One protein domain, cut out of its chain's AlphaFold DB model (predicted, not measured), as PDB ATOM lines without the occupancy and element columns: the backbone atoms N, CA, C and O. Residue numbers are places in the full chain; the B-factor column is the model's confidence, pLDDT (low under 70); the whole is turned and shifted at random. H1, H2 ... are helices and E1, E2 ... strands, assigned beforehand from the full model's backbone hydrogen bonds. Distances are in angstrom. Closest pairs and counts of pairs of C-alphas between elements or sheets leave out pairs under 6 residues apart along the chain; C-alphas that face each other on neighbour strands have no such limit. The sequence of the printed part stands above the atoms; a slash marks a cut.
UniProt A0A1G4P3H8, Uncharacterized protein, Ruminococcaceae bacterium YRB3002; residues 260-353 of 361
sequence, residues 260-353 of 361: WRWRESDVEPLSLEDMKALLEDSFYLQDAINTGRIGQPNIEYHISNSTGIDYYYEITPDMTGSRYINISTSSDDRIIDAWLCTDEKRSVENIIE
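What this domain is: This is residues 260 to 353 of the 361 residues of an uncharacterized protein of Ruminococcaceae bacterium YRB3002 (UniProt A0A1G4P3H8). A single twisted sheet of five antiparallel strands makes a wall, with helix H1 lying over one face along the strands, and the short helix H2, turned crosswise to H1, only grazing the sheet. Before H1, residues 260 to 271 run past the E1 edge of the sheet with no named element. The printed part has 94 residues, with two named helices and then five named strands, H1 H2 E1 E2 E3 E4 E5, and the sheet has the order E1 - E2 - E3 - E4 - E5. The class is mixed, helices and strands, with under half of the residues in named elements. The whole is compact, with a radius of gyration of the C-alphas of 12.2 A, and rounded, spanning 35 by 29 by 26 A.

Where its parts are: In the sheet, E1 is residues 299 to 302, E2 is 308 to 314 and 20.0 A long, E3 is 324 to 330 and 19.7 A long, E4 is 335 to 341 and 16.7 A long, and E5 is 349 to 352. C-alpha 308, where E2 begins, is at (-37.600, -29.396, -10.324), and C-alpha 352, where E5 ends, is at (-48.028, -37.483, -1.364). H1 is residues 272 to 280, 12.1 A long, beginning with C-alpha 272 at (-42.980, -47.180, 3.433). H2 is residues 285 to 290, 8.7 A long.

How they stand to each other: The five strands form a meander, each the antiparallel neighbour of the one before, and each successive pair is a hairpin. E1 and E5 are the edge strands. The sheet is only just strongly twisted, its C-alphas lying up to 4.4 A off the best plane. Within hydrogen-bond range are N 301 and O 310 of E1 and E2 at 2.8 A, N 327 and O 311 of E3 and E2 at 2.8 A, N 339 and O 326 of E4 and E3 at 2.8 A, and N 340 and O 349 of E4 and E5 at 2.8 A. H1 is on the sheet at a height over the sheet of 9.0 A. It lies over E4 and, only just, over E3, on which 3 of its C-alphas fall, and it runs along the strands, at 2 degrees to E4 on the local plane. The closest C-alphas of H1 and E5 are those of Lys 276 and Ile 351, 6.6 A apart. H2 only grazes the sheet, with residues 285 to 288; its closest C-alphas with E4 are Leu 285 and Ile 335, at 6.0 A. H1 and H2 only just touch, with 3 pairs of C-alphas within 8 A, and only at the corner by their link; Leu 278 and Ala 288 have the closest C-alphas, 6.3 A apart, and the lines are about perpendicular at 77 degrees. In H1 and H2 every O i to N i+4 pair is within hydrogen-bond range.

The domain as a whole: The C-alphas farthest apart are those of Asn 305 and Met 319, at 35.9 A. The printed part has no cut, and no link is long. The mean pLDDT of the printed part is 89.1, and residues 304 to 307 and 319 to 320 are under 70.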
ATOM      1  N   TRP A 260     -29.580 -46.034 -13.424       91.44
ATOM      2  CA  TRP A 260     -29.106 -44.850 -12.709       91.44
ATOM      3  C   TRP A 260     -27.801 -45.126 -11.984       91.44
ATOM      4  O   TRP A 260     -27.628 -46.216 -11.430       91.44
ATOM      5  N   ARG A 261     -26.926 -44.113 -11.916       92.12
ATOM      6  CA  ARG A 261     -25.799 -44.112 -10.978       92.12
ATOM      7  C   ARG A 261     -26.378 -44.145  -9.567       92.12
ATOM      8  O   ARG A 261     -27.279 -43.374  -9.248       92.12
ATOM      9  N   TRP A 262     -25.883 -45.052  -8.739       92.38
ATOM     10  CA  TRP A 262     -26.450 -45.344  -7.433       92.38
ATOM     11  C   TRP A 262     -25.468 -45.017  -6.319       92.38
ATOM     12  O   TRP A 262     -24.395 -45.620  -6.219       92.38
ATOM     13  N   ARG A 263     -25.866 -44.096  -5.440       92.19
ATOM     14  CA  ARG A 263     -25.147 -43.786  -4.207       92.19
ATOM     15  C   ARG A 263     -25.711 -44.626  -3.067       92.19
ATOM     16  O   ARG A 263     -26.901 -44.555  -2.777       92.19
ATOM     17  N   GLU A 264     -24.861 -45.400  -2.400       90.31
ATOM     18  CA  GLU A 264     -25.260 -46.106  -1.181       90.31
ATOM     19  C   GLU A 264     -25.549 -45.112  -0.049       90.31
ATOM     20  O   GLU A 264     -24.836 -44.116   0.117       90.31
ATOM     21  N   SER A 265     -26.615 -45.373   0.709       88.12
ATOM     22  CA  SER A 265     -27.012 -44.509   1.822       88.12
ATOM     23  C   SER A 265     -26.140 -44.767   3.051       88.12
ATOM     24  O   SER A 265     -25.704 -45.890   3.305       88.12
ATOM     25  N   ASP A 266     -25.901 -43.721   3.837       87.94
ATOM     26  CA  ASP A 266     -25.225 -43.793   5.133       87.94
ATOM     27  C   ASP A 266     -26.176 -44.146   6.289       87.94
ATOM     28  O   ASP A 266     -25.726 -44.374   7.416       87.94
ATOM     29  N   VAL A 267     -27.481 -44.230   6.011       92.19
ATOM     30  CA  VAL A 267     -28.528 -44.610   6.966       92.19
ATOM     31  C   VAL A 267     -29.316 -45.827   6.481       92.19
ATOM     32  O   VAL A 267     -29.355 -46.139   5.293       92.19
ATOM     33  N   GLU A 268     -29.964 -46.530   7.413       92.94
ATOM     34  CA  GLU A 268     -30.821 -47.666   7.063       92.94
ATOM     35  C   GLU A 268     -32.095 -47.208   6.320       92.94
ATOM     36  O   GLU A 268     -32.727 -46.233   6.744       92.94
ATOM     37  N   PRO A 269     -32.522 -47.918   5.255       94.25
ATOM     38  CA  PRO A 269     -33.753 -47.611   4.530       94.25
ATOM     39  C   PRO A 269     -35.001 -47.636   5.422       94.25
ATOM     40  O   PRO A 269     -35.292 -48.633   6.087       94.25
ATOM     41  N   LEU A 270     -35.802 -46.569   5.379       95.06
ATOM     42  CA  LEU A 270     -37.071 -46.503   6.109       95.06
ATOM     43  C   LEU A 270     -38.107 -47.484   5.547       95.06
ATOM     44  O   LEU A 270     -38.058 -47.875   4.382       95.06
ATOM     45  N   SER A 271     -39.092 -47.863   6.365       94.19
ATOM     46  CA  SER A 271     -40.302 -48.513   5.854       94.19
ATOM     47  C   SER A 271     -41.152 -47.523   5.044       94.19
ATOM     48  O   SER A 271     -41.025 -46.307   5.206       94.19
ATOM     49  N   LEU A 272     -42.056 -48.028   4.196       92.50
ATOM     50  CA  LEU A 272     -42.980 -47.180   3.433       92.50
ATOM     51  C   LEU A 272     -43.798 -46.245   4.341       92.50
ATOM     52  O   LEU A 272     -43.911 -45.055   4.059       92.50
ATOM     53  N   GLU A 273     -44.340 -46.771   5.439       92.62
ATOM     54  CA  GLU A 273     -45.157 -45.997   6.382       92.62
ATOM     55  C   GLU A 273     -44.327 -44.940   7.120       92.62
ATOM     56  O   GLU A 273     -44.780 -43.813   7.315       92.62
ATOM     57  N   ASP A 274     -43.081 -45.266   7.472       94.88
ATOM     58  CA  ASP A 274     -42.169 -44.316   8.108       94.88
ATOM     59  C   ASP A 274     -41.763 -43.180   7.169       94.88
ATOM     60  O   ASP A 274     -41.669 -42.031   7.612       94.88
ATOM     61  N   MET A 275     -41.536 -43.494   5.890       95.19
ATOM     62  CA  MET A 275     -41.254 -42.499   4.859       95.19
ATOM     63  C   MET A 275     -42.478 -41.611   4.610       95.19
ATOM     64  O   MET A 275     -42.341 -40.391   4.590       95.19
ATOM     65  N   LYS A 276     -43.682 -42.192   4.500       93.94
ATOM     66  CA  LYS A 276     -44.941 -41.434   4.384       93.94
ATOM     67  C   LYS A 276     -45.091 -40.435   5.531       93.94
ATOM     68  O   LYS A 276     -45.230 -39.245   5.275       93.94
ATOM     69  N   ALA A 277     -44.962 -40.893   6.777       94.25
ATOM     70  CA  ALA A 277     -45.065 -40.028   7.952       94.25
ATOM     71  C   ALA A 277     -43.999 -38.914   7.967       94.25
ATOM     72  O   ALA A 277     -44.303 -37.765   8.275       94.25
ATOM     73  N   LEU A 278     -42.750 -39.230   7.602       95.62
ATOM     74  CA  LEU A 278     -41.675 -38.235   7.523       95.62
ATOM     75  C   LEU A 278     -41.989 -37.130   6.508       95.62
ATOM     76  O   LEU A 278     -41.822 -35.944   6.798       95.62
ATOM     77  N   LEU A 279     -42.417 -37.523   5.312       94.38
ATOM     78  CA  LEU A 279     -42.705 -36.585   4.238       94.38
ATOM     79  C   LEU A 279     -44.023 -35.832   4.483       94.38
ATOM     80  O   LEU A 279     -44.166 -34.690   4.049       94.38
ATOM     81  N   GLU A 280     -44.969 -36.414   5.225       91.94
ATOM     82  CA  GLU A 280     -46.184 -35.719   5.647       91.94
ATOM     83  C   GLU A 280     -45.868 -34.489   6.507       91.94
ATOM     84  O   GLU A 280     -46.438 -33.419   6.263       91.94
ATOM     85  N   ASP A 281     -44.904 -34.623   7.418       90.69
ATOM     86  CA  ASP A 281     -44.442 -33.572   8.332       90.69
ATOM     87  C   ASP A 281     -43.441 -32.588   7.696       90.69
ATOM     88  O   ASP A 281     -43.097 -31.572   8.304       90.69
ATOM     89  N   SER A 282     -42.986 -32.855   6.468       92.62
ATOM     90  CA  SER A 282     -41.952 -32.069   5.787       92.62
ATOM     91  C   SER A 282     -42.533 -31.270   4.619       92.62
ATOM     92  O   SER A 282     -43.257 -31.798   3.774       92.62
ATOM     93  N   PHE A 283     -42.228 -29.973   4.549       91.38
ATOM     94  CA  PHE A 283     -42.617 -29.140   3.402       91.38
ATOM     95  C   PHE A 283     -41.478 -29.018   2.383       91.38
ATOM     96  O   PHE A 283     -41.717 -29.056   1.174       91.38
ATOM     97  N   TYR A 284     -40.242 -28.929   2.872       93.88
ATOM     98  CA  TYR A 284     -39.024 -28.988   2.070       93.88
ATOM     99  C   TYR A 284     -38.325 -30.334   2.263       93.88
ATOM    100  O   TYR A 284     -38.337 -30.885   3.366       93.88
ATOM    101  N   LEU A 285     -37.667 -30.855   1.224       94.19
ATOM    102  CA  LEU A 285     -36.895 -32.098   1.344       94.19
ATOM    103  C   LEU A 285     -35.776 -31.960   2.384       94.19
ATOM    104  O   LEU A 285     -35.529 -32.876   3.167       94.19
ATOM    105  N   GLN A 286     -35.156 -30.781   2.463       93.88
ATOM    106  CA  GLN A 286     -34.125 -30.508   3.458       93.88
ATOM    107  C   GLN A 286     -34.650 -30.614   4.901       93.88
ATOM    108  O   GLN A 286     -33.887 -31.001   5.784       93.88
ATOM    109  N   ASP A 287     -35.933 -30.333   5.159       94.50
ATOM    110  CA  ASP A 287     -36.527 -30.525   6.490       94.50
ATOM    111  C   ASP A 287     -36.534 -32.009   6.867       94.50
ATOM    112  O   ASP A 287     -36.134 -32.362   7.978       94.50
ATOM    113  N   ALA A 288     -36.906 -32.878   5.918       94.25
ATOM    114  CA  ALA A 288     -36.890 -34.326   6.099       94.25
ATOM    115  C   ALA A 288     -35.464 -34.839   6.367       94.25
ATOM    116  O   ALA A 288     -35.252 -35.592   7.322       94.25
ATOM    117  N   ILE A 289     -34.476 -34.371   5.595       94.19
ATOM    118  CA  ILE A 289     -33.053 -34.707   5.780       94.19
ATOM    119  C   ILE A 289     -32.548 -34.230   7.152       94.19
ATOM    120  O   ILE A 289     -31.883 -34.974   7.870       94.19
ATOM    121  N   ASN A 290     -32.912 -33.016   7.576       94.62
ATOM    122  CA  ASN A 290     -32.482 -32.440   8.855       94.62
ATOM    123  C   ASN A 290     -32.989 -33.216  10.084       94.62
ATOM    124  O   ASN A 290     -32.439 -33.051  11.174       94.62
ATOM    125  N   THR A 291     -34.004 -34.077   9.933       93.62
ATOM    126  CA  THR A 291     -34.423 -34.994  11.007       93.62
ATOM    127  C   THR A 291     -33.381 -36.076  11.307       93.62
ATOM    128  O   THR A 291     -33.426 -36.680  12.379       93.62
ATOM    129  N   GLY A 292     -32.469 -36.348  10.366       92.94
ATOM    130  CA  GLY A 292     -31.497 -37.440  10.429       92.94
ATOM    131  C   GLY A 292     -32.101 -38.835  10.236       92.94
ATOM    132  O   GLY A 292     -31.399 -39.824  10.422       92.94
ATOM    133  N   ARG A 293     -33.397 -38.938   9.900       92.88
ATOM    134  CA  ARG A 293     -34.069 -40.222   9.619       92.88
ATOM    135  C   ARG A 293     -33.811 -40.732   8.206       92.88
ATOM    136  O   ARG A 293     -33.922 -41.930   7.978       92.88
ATOM    137  N   ILE A 294     -33.504 -39.826   7.282       94.12
ATOM    138  CA  ILE A 294     -33.035 -40.126   5.930       94.12
ATOM    139  C   ILE A 294     -31.707 -39.403   5.708       94.12
ATOM    140  O   ILE A 294     -31.482 -38.331   6.277       94.12
ATOM    141  N   GLY A 295     -30.833 -40.017   4.920       92.06
ATOM    142  CA  GLY A 295     -29.545 -39.458   4.531       92.06
ATOM    143  C   GLY A 295     -29.657 -38.632   3.254       92.06
ATOM    144  O   GLY A 295     -30.707 -38.076   2.934       92.06
ATOM    145  N   GLN A 296     -28.557 -38.578   2.510       92.88
ATOM    146  CA  GLN A 296     -28.567 -38.059   1.143       92.88
ATOM    147  C   GLN A 296     -29.345 -39.002   0.205       92.88
ATOM    148  O   GLN A 296     -29.401 -40.208   0.471       92.88
ATOM    149  N   PRO A 297     -29.925 -38.478  -0.888       94.06
ATOM    150  CA  PRO A 297     -30.622 -39.296  -1.876       94.06
ATOM    151  C   PRO A 297     -29.681 -40.320  -2.522       94.06
ATOM    152  O   PRO A 297     -28.488 -40.059  -2.715       94.06
ATOM    153  N   ASN A 298     -30.231 -41.482  -2.882       94.69
ATOM    154  CA  ASN A 298     -29.502 -42.509  -3.627       94.69
ATOM    155  C   ASN A 298     -29.288 -42.100  -5.091       94.69
ATOM    156  O   ASN A 298     -28.266 -42.449  -5.682       94.69
ATOM    157  N   ILE A 299     -30.252 -41.366  -5.657       93.75
ATOM    158  CA  ILE A 299     -30.191 -40.756  -6.991       93.75
ATOM    159  C   ILE A 299     -30.745 -39.337  -6.877       93.75
ATOM    160  O   ILE A 299     -31.803 -39.132  -6.282       93.75
ATOM    161  N   GLU A 300     -30.051 -38.386  -7.483       92.56
ATOM    162  CA  GLU A 300     -30.526 -37.031  -7.743       92.56
ATOM    163  C   GLU A 300     -30.621 -36.877  -9.260       92.56
ATOM    164  O   GLU A 300     -29.692 -37.263  -9.964       92.56
ATOM    165  N   TYR A 301     -31.757 -36.413  -9.775       89.62
ATOM    166  CA  TYR A 301     -31.985 -36.254 -11.206       89.62
ATOM    167  C   TYR A 301     -32.532 -34.863 -11.510       89.62
ATOM    168  O   TYR A 301     -33.635 -34.495 -11.092       89.62
ATOM    169  N   HIS A 302     -31.772 -34.092 -12.282       85.62
ATOM    170  CA  HIS A 302     -32.164 -32.745 -12.668       85.62
ATOM    171  C   HIS A 302     -32.931 -32.761 -13.987       85.62
ATOM    172  O   HIS A 302     -32.384 -33.049 -15.051       85.62
ATOM    173  N   ILE A 303     -34.207 -32.376 -13.937       74.25
ATOM    174  CA  ILE A 303     -35.037 -32.290 -15.138       74.25
ATOM    175  C   ILE A 303     -34.525 -31.133 -16.010       74.25
ATOM    176  O   ILE A 303     -34.412 -29.992 -15.553       74.25
ATOM    177  N   SER A 304     -34.258 -31.411 -17.287       65.62
ATOM    178  CA  SER A 304     -33.597 -30.513 -18.253       65.62
ATOM    179  C   SER A 304     -34.250 -29.131 -18.450       65.62
ATOM    180  O   SER A 304     -33.604 -28.199 -18.924       65.62
ATOM    181  N   ASN A 305     -35.503 -28.932 -18.027       66.38
ATOM    182  CA  ASN A 305     -36.194 -27.636 -18.058       66.38
ATOM    183  C   ASN A 305     -36.104 -26.827 -16.740       66.38
ATOM    184  O   ASN A 305     -36.758 -25.789 -16.623       66.38
ATOM    185  N   SER A 306     -35.299 -27.276 -15.767       61.22
ATOM    186  CA  SER A 306     -35.008 -26.590 -14.492       61.22
ATOM    187  C   SER A 306     -36.220 -26.310 -13.588       61.22
ATOM    188  O   SER A 306     -36.148 -25.450 -12.707       61.22
ATOM    189  N   THR A 307     -37.354 -26.993 -13.782       69.44
ATOM    190  CA  THR A 307     -38.551 -26.767 -12.947       69.44
ATOM    191  C   THR A 307     -38.548 -27.547 -11.635       69.44
ATOM    192  O   THR A 307     -39.362 -27.244 -10.760       69.44
ATOM    193  N   GLY A 308     -37.649 -28.521 -11.486       82.50
ATOM    194  CA  GLY A 308     -37.600 -29.396 -10.324       82.50
ATOM    195  C   GLY A 308     -36.459 -30.406 -10.362       82.50
ATOM    196  O   GLY A 308     -35.751 -30.505 -11.369       82.50
ATOM    197  N   ILE A 309     -36.296 -31.117  -9.252       90.38
ATOM    198  CA  ILE A 309     -35.305 -32.177  -9.064       90.38
ATOM    199  C   ILE A 309     -36.053 -33.409  -8.559       90.38
ATOM    200  O   ILE A 309     -36.894 -33.297  -7.667       90.38
ATOM    201  N   ASP A 310     -35.760 -34.565  -9.140       92.44
ATOM    202  CA  ASP A 310     -36.282 -35.844  -8.673       92.44
ATOM    203  C   ASP A 310     -35.227 -36.523  -7.805       92.44
ATOM    204  O   ASP A 310     -34.080 -36.709  -8.217       92.44
ATOM    205  N   TYR A 311     -35.627 -36.915  -6.602       94.31
ATOM    206  CA  TYR A 311     -34.766 -37.587  -5.643       94.31
ATOM    207  C   TYR A 311     -35.290 -38.984  -5.358       94.31
ATOM    208  O   TYR A 311     -36.441 -39.151  -4.950       94.31
ATOM    209  N   TYR A 312     -34.438 -39.992  -5.509       95.25
ATOM    210  CA  TYR A 312     -34.804 -41.370  -5.216       95.25
ATOM    211  C   TYR A 312     -34.167 -41.843  -3.916       95.25
ATOM    212  O   TYR A 312     -32.966 -41.677  -3.699       95.25
ATOM    213  N   TYR A 313     -34.983 -42.483  -3.084       95.94
ATOM    214  CA  TYR A 313     -34.568 -43.106  -1.832       95.94
ATOM    215  C   TYR A 313     -34.959 -44.577  -1.821       95.94
ATOM    216  O   TYR A 313     -36.095 -44.919  -2.152       95.94
ATOM    217  N   GLU A 314     -34.042 -45.443  -1.404       95.50
ATOM    218  CA  GLU A 314     -34.350 -46.828  -1.076       95.50
ATOM    219  C   GLU A 314     -35.216 -46.898   0.185       95.50
ATOM    220  O   GLU A 314     -35.004 -46.180   1.166       95.50
ATOM    221  N   ILE A 315     -36.197 -47.792   0.156       94.19
ATOM    222  CA  ILE A 315     -37.015 -48.158   1.309       94.19
ATOM    223  C   ILE A 315     -36.876 -49.650   1.578       94.19
ATOM    224  O   ILE A 315     -36.536 -50.437   0.693       94.19
ATOM    225  N   THR A 316     -37.178 -50.055   2.808       91.62
ATOM    226  CA  THR A 316     -37.266 -51.473   3.151       91.62
ATOM    227  C   THR A 316     -38.291 -52.142   2.222       91.62
ATOM    228  O   THR A 316     -39.446 -51.702   2.205       91.62
ATOM    229  N   PRO A 317     -37.907 -53.192   1.464       82.75
ATOM    230  CA  PRO A 317     -38.805 -53.835   0.516       82.75
ATOM    231  C   PRO A 317     -40.076 -54.339   1.198       82.75
ATOM    232  O   PRO A 317     -40.017 -55.010   2.234       82.75
ATOM    233  N   ASP A 318     -41.226 -54.054   0.597       75.25
ATOM    234  CA  ASP A 318     -42.512 -54.563   1.059       75.25
ATOM    235  C   ASP A 318     -42.932 -55.836   0.292       75.25
ATOM    236  O   ASP A 318     -42.219 -56.358  -0.570       75.25
ATOM    237  N   MET A 319     -44.126 -56.361   0.590       64.75
ATOM    238  CA  MET A 319     -44.658 -57.543  -0.103       64.75
ATOM    239  C   MET A 319     -45.012 -57.292  -1.582       64.75
ATOM    240  O   MET A 319     -45.284 -58.255  -2.299       64.75
ATOM    241  N   THR A 320     -45.036 -56.037  -2.047       66.19
ATOM    242  CA  THR A 320     -45.347 -55.682  -3.444       66.19
ATOM    243  C   THR A 320     -44.113 -55.706  -4.346       66.19
ATOM    244  O   THR A 320     -44.249 -55.658  -5.568       66.19
ATOM    245  N   GLY A 321     -42.918 -55.825  -3.759       70.19
ATOM    246  CA  GLY A 321     -41.650 -55.738  -4.480       70.19
ATOM    247  C   GLY A 321     -41.232 -54.300  -4.790       70.19
ATOM    248  O   GLY A 321     -40.264 -54.109  -5.524       70.19
ATOM    249  N   SER A 322     -41.935 -53.306  -4.241       73.31
ATOM    250  CA  SER A 322     -41.535 -51.901  -4.320       73.31
ATOM    251  C   SER A 322     -40.345 -51.645  -3.403       73.31
ATOM    252  O   SER A 322     -40.258 -52.211  -2.310       73.31
ATOM    253  N   ARG A 323     -39.399 -50.829  -3.875       85.88
ATOM    254  CA  ARG A 323     -38.089 -50.645  -3.223       85.88
ATOM    255  C   ARG A 323     -37.624 -49.203  -3.164       85.88
ATOM    256  O   ARG A 323     -36.658 -48.927  -2.462       85.88
ATOM    257  N   TYR A 324     -38.297 -48.292  -3.865       94.38
ATOM    258  CA  TYR A 324     -37.856 -46.905  -3.940       94.38
ATOM    259  C   TYR A 324     -39.019 -45.933  -3.812       94.38
ATOM    260  O   TYR A 324     -40.138 -46.236  -4.230       94.38
ATOM    261  N   ILE A 325     -38.727 -44.750  -3.286       94.94
ATOM    262  CA  ILE A 325     -39.588 -43.573  -3.358       94.94
ATOM    263  C   ILE A 325     -38.914 -42.543  -4.257       94.94
ATOM    264  O   ILE A 325     -37.773 -42.176  -3.990       94.94
ATOM    265  N   ASN A 326     -39.621 -42.074  -5.285       95.00
ATOM    266  CA  ASN A 326     -39.280 -40.859  -6.022       95.00
ATOM    267  C   ASN A 326     -39.956 -39.665  -5.341       95.00
ATOM    268  O   ASN A 326     -41.175 -39.678  -5.174       95.00
ATOM    269  N   ILE A 327     -39.186 -38.653  -4.966       94.88
ATOM    270  CA  ILE A 327     -39.660 -37.383  -4.423       94.88
ATOM    271  C   ILE A 327     -39.326 -36.298  -5.440       94.88
ATOM    272  O   ILE A 327     -38.154 -35.971  -5.618       94.88
ATOM    273  N   SER A 328     -40.345 -35.704  -6.055       92.94
ATOM    274  CA  SER A 328     -40.148 -34.582  -6.973       92.94
ATOM    275  C   SER A 328     -40.234 -33.275  -6.190       92.94
ATOM    276  O   SER A 328     -41.207 -33.029  -5.465       92.94
ATOM    277  N   THR A 329     -39.246 -32.401  -6.342       92.62
ATOM    278  CA  THR A 329     -39.225 -31.074  -5.714       92.62
ATOM    279  C   THR A 329     -39.290 -29.956  -6.747       92.62
ATOM    280  O   THR A 329     -39.025 -30.165  -7.928       92.62
ATOM    281  N   SER A 330     -39.646 -28.739  -6.325       90.06
ATOM    282  CA  SER A 330     -39.332 -27.541  -7.115       90.06
ATOM    283  C   SER A 330     -37.865 -27.148  -6.946       90.06
ATOM    284  O   SER A 330     -37.173 -27.645  -6.067       90.06
ATOM    285  N   SER A 331     -37.390 -26.200  -7.755       85.56
ATOM    286  CA  SER A 331     -36.018 -25.674  -7.681       85.56
ATOM    287  C   SER A 331     -35.635 -25.000  -6.350       85.56
ATOM    288  O   SER A 331     -34.475 -24.654  -6.160       85.56
ATOM    289  N   ASP A 332     -36.593 -24.786  -5.442       87.25
ATOM    290  CA  ASP A 332     -36.388 -24.326  -4.062       87.25
ATOM    291  C   ASP A 332     -36.520 -25.462  -3.025       87.25
ATOM    292  O   ASP A 332     -36.801 -25.193  -1.858       87.25
ATOM    293  N   ASP A 333     -36.372 -26.722  -3.452       88.12
ATOM    294  CA  ASP A 333     -36.454 -27.962  -2.658       88.12
ATOM    295  C   ASP A 333     -37.791 -28.234  -1.957       88.12
ATOM    296  O   ASP A 333     -37.906 -29.138  -1.123       88.12
ATOM    297  N   ARG A 334     -38.844 -27.486  -2.292       91.75
ATOM    298  CA  ARG A 334     -40.189 -27.799  -1.803       91.75
ATOM    299  C   ARG A 334     -40.672 -29.097  -2.438       91.75
ATOM    300  O   ARG A 334     -40.679 -29.211  -3.662       91.75
ATOM    301  N   ILE A 335     -41.169 -30.012  -1.613       93.19
ATOM    302  CA  ILE A 335     -41.761 -31.276  -2.062       93.19
ATOM    303  C   ILE A 335     -43.044 -30.972  -2.845       93.19
ATOM    304  O   ILE A 335     -43.976 -30.354  -2.324       93.19
ATOM    305  N   ILE A 336     -43.073 -31.388  -4.110       91.38
ATOM    306  CA  ILE A 336     -44.228 -31.254  -4.998       91.38
ATOM    307  C   ILE A 336     -45.092 -32.499  -4.866       91.38
ATOM    308  O   ILE A 336     -46.270 -32.380  -4.549       91.38
ATOM    309  N   ASP A 337     -44.513 -33.672  -5.089       91.94
ATOM    310  CA  ASP A 337     -45.176 -34.960  -4.949       91.94
ATOM    311  C   ASP A 337     -44.166 -36.051  -4.570       91.94
ATOM    312  O   ASP A 337     -42.952 -35.833  -4.562       91.94
ATOM    313  N   ALA A 338     -44.683 -37.221  -4.203       94.06
ATOM    314  CA  ALA A 338     -43.858 -38.400  -4.006       94.06
ATOM    315  C   ALA A 338     -44.585 -39.665  -4.468       94.06
ATOM    316  O   ALA A 338     -45.798 -39.818  -4.279       94.06
ATOM    317  N   TRP A 339     -43.829 -40.585  -5.058       93.44
ATOM    318  CA  TRP A 339     -44.332 -41.785  -5.711       93.44
ATOM    319  C   TRP A 339     -43.546 -43.021  -5.288       93.44
ATOM    320  O   TRP A 339     -42.322 -43.001  -5.212       93.44
ATOM    321  N   LEU A 340     -44.259 -44.122  -5.079       93.12
ATOM    322  CA  LEU A 340     -43.678 -45.448  -4.931       93.12
ATOM    323  C   LEU A 340     -43.210 -45.972  -6.293       93.12
ATOM    324  O   LEU A 340     -43.961 -45.922  -7.275       93.12
ATOM    325  N   CYS A 341     -41.996 -46.514  -6.338       92.06
ATOM    326  CA  CYS A 341     -41.367 -47.049  -7.541       92.06
ATOM    327  C   CYS A 341     -40.878 -48.491  -7.339       92.06
ATOM    328  O   CYS A 341     -40.523 -48.929  -6.237       92.06
ATOM    329  N   THR A 342     -40.795 -49.218  -8.451       91.38
ATOM    330  CA  THR A 342     -40.104 -50.513  -8.553       91.38
ATOM    331  C   THR A 342     -38.924 -50.391  -9.513       91.38
ATOM    332  O   THR A 342     -38.738 -49.347 -10.141       91.38
ATOM    333  N   ASP A 343     -38.161 -51.471  -9.690       88.50
ATOM    334  CA  ASP A 343     -37.099 -51.531 -10.701       88.50
ATOM    335  C   ASP A 343     -37.633 -51.227 -12.119       88.50
ATOM    336  O   ASP A 343     -36.925 -50.645 -12.933       88.50
ATOM    337  N   GLU A 344     -38.903 -51.549 -12.401       86.62
ATOM    338  CA  GLU A 344     -39.511 -51.484 -13.742       86.62
ATOM    339  C   GLU A 344     -40.498 -50.321 -13.942       86.62
ATOM    340  O   GLU A 344     -40.792 -49.940 -15.072       86.62
ATOM    341  N   LYS A 345     -41.077 -49.772 -12.867       87.94
ATOM    342  CA  LYS A 345     -42.140 -48.757 -12.961       87.94
ATOM    343  C   LYS A 345     -41.838 -47.546 -12.097       87.94
ATOM    344  O   LYS A 345     -41.722 -47.660 -10.879       87.94
ATOM    345  N   ARG A 346     -41.781 -46.375 -12.737       85.62
ATOM    346  CA  ARG A 346     -41.526 -45.086 -12.075       85.62
ATOM    347  C   ARG A 346     -42.691 -44.597 -11.209       85.62
ATOM    348  O   ARG A 346     -42.468 -43.833 -10.282       85.62
ATOM    349  N   SER A 347     -43.921 -45.032 -11.477       86.81
ATOM    350  CA  SER A 347     -45.101 -44.578 -10.729       86.81
ATOM    351  C   SER A 347     -46.044 -45.748 -10.466       86.81
ATOM    352  O   SER A 347     -46.793 -46.164 -11.349       86.81
ATOM    353  N   VAL A 348     -45.976 -46.306  -9.256       86.19
ATOM    354  CA  VAL A 348     -46.857 -47.390  -8.791       86.19
ATOM    355  C   VAL A 348     -48.014 -46.828  -7.969       86.19
ATOM    356  O   VAL A 348     -49.173 -47.094  -8.279       86.19
ATOM    357  N   GLU A 349     -47.701 -46.023  -6.956       88.00
ATOM    358  CA  GLU A 349     -48.663 -45.406  -6.037       88.00
ATOM    359  C   GLU A 349     -48.204 -43.981  -5.722       88.00
ATOM    360  O   GLU A 349     -47.020 -43.760  -5.475       88.00
ATOM    361  N   ASN A 350     -49.125 -43.015  -5.738       88.88
ATOM    362  CA  ASN A 350     -48.851 -41.681  -5.211       88.88
ATOM    363  C   ASN A 350     -48.935 -41.740  -3.682       88.88
ATOM    364  O   ASN A 350     -49.960 -42.166  -3.149       88.88
ATOM    365  N   ILE A 351     -47.873 -41.327  -2.995       88.56
ATOM    366  CA  ILE A 351     -47.827 -41.335  -1.529       88.56
ATOM    367  C   ILE A 351     -47.989 -39.937  -0.924       88.56
ATOM    368  O   ILE A 351     -48.374 -39.833   0.237       88.56
ATOM    369  N   ILE A 352     -47.733 -38.879  -1.705       84.31
ATOM    370  CA  ILE A 352     -48.028 -37.483  -1.364       84.31
ATOM    371  C   ILE A 352     -48.565 -36.753  -2.593       84.31
ATOM    372  O   ILE A 352     -47.887 -36.648  -3.619       84.31
ATOM    373  N   GLU A 353     -49.766 -36.190  -2.448       76.19
ATOM    374  CA  GLU A 353     -50.389 -35.339  -3.458       76.19
ATOM    375  C   GLU A 353     -49.859 -33.897  -3.404       76.19
ATOM    376  O   GLU A 353     -49.430 -33.406  -2.357       76.19
TER     377      GLU A 353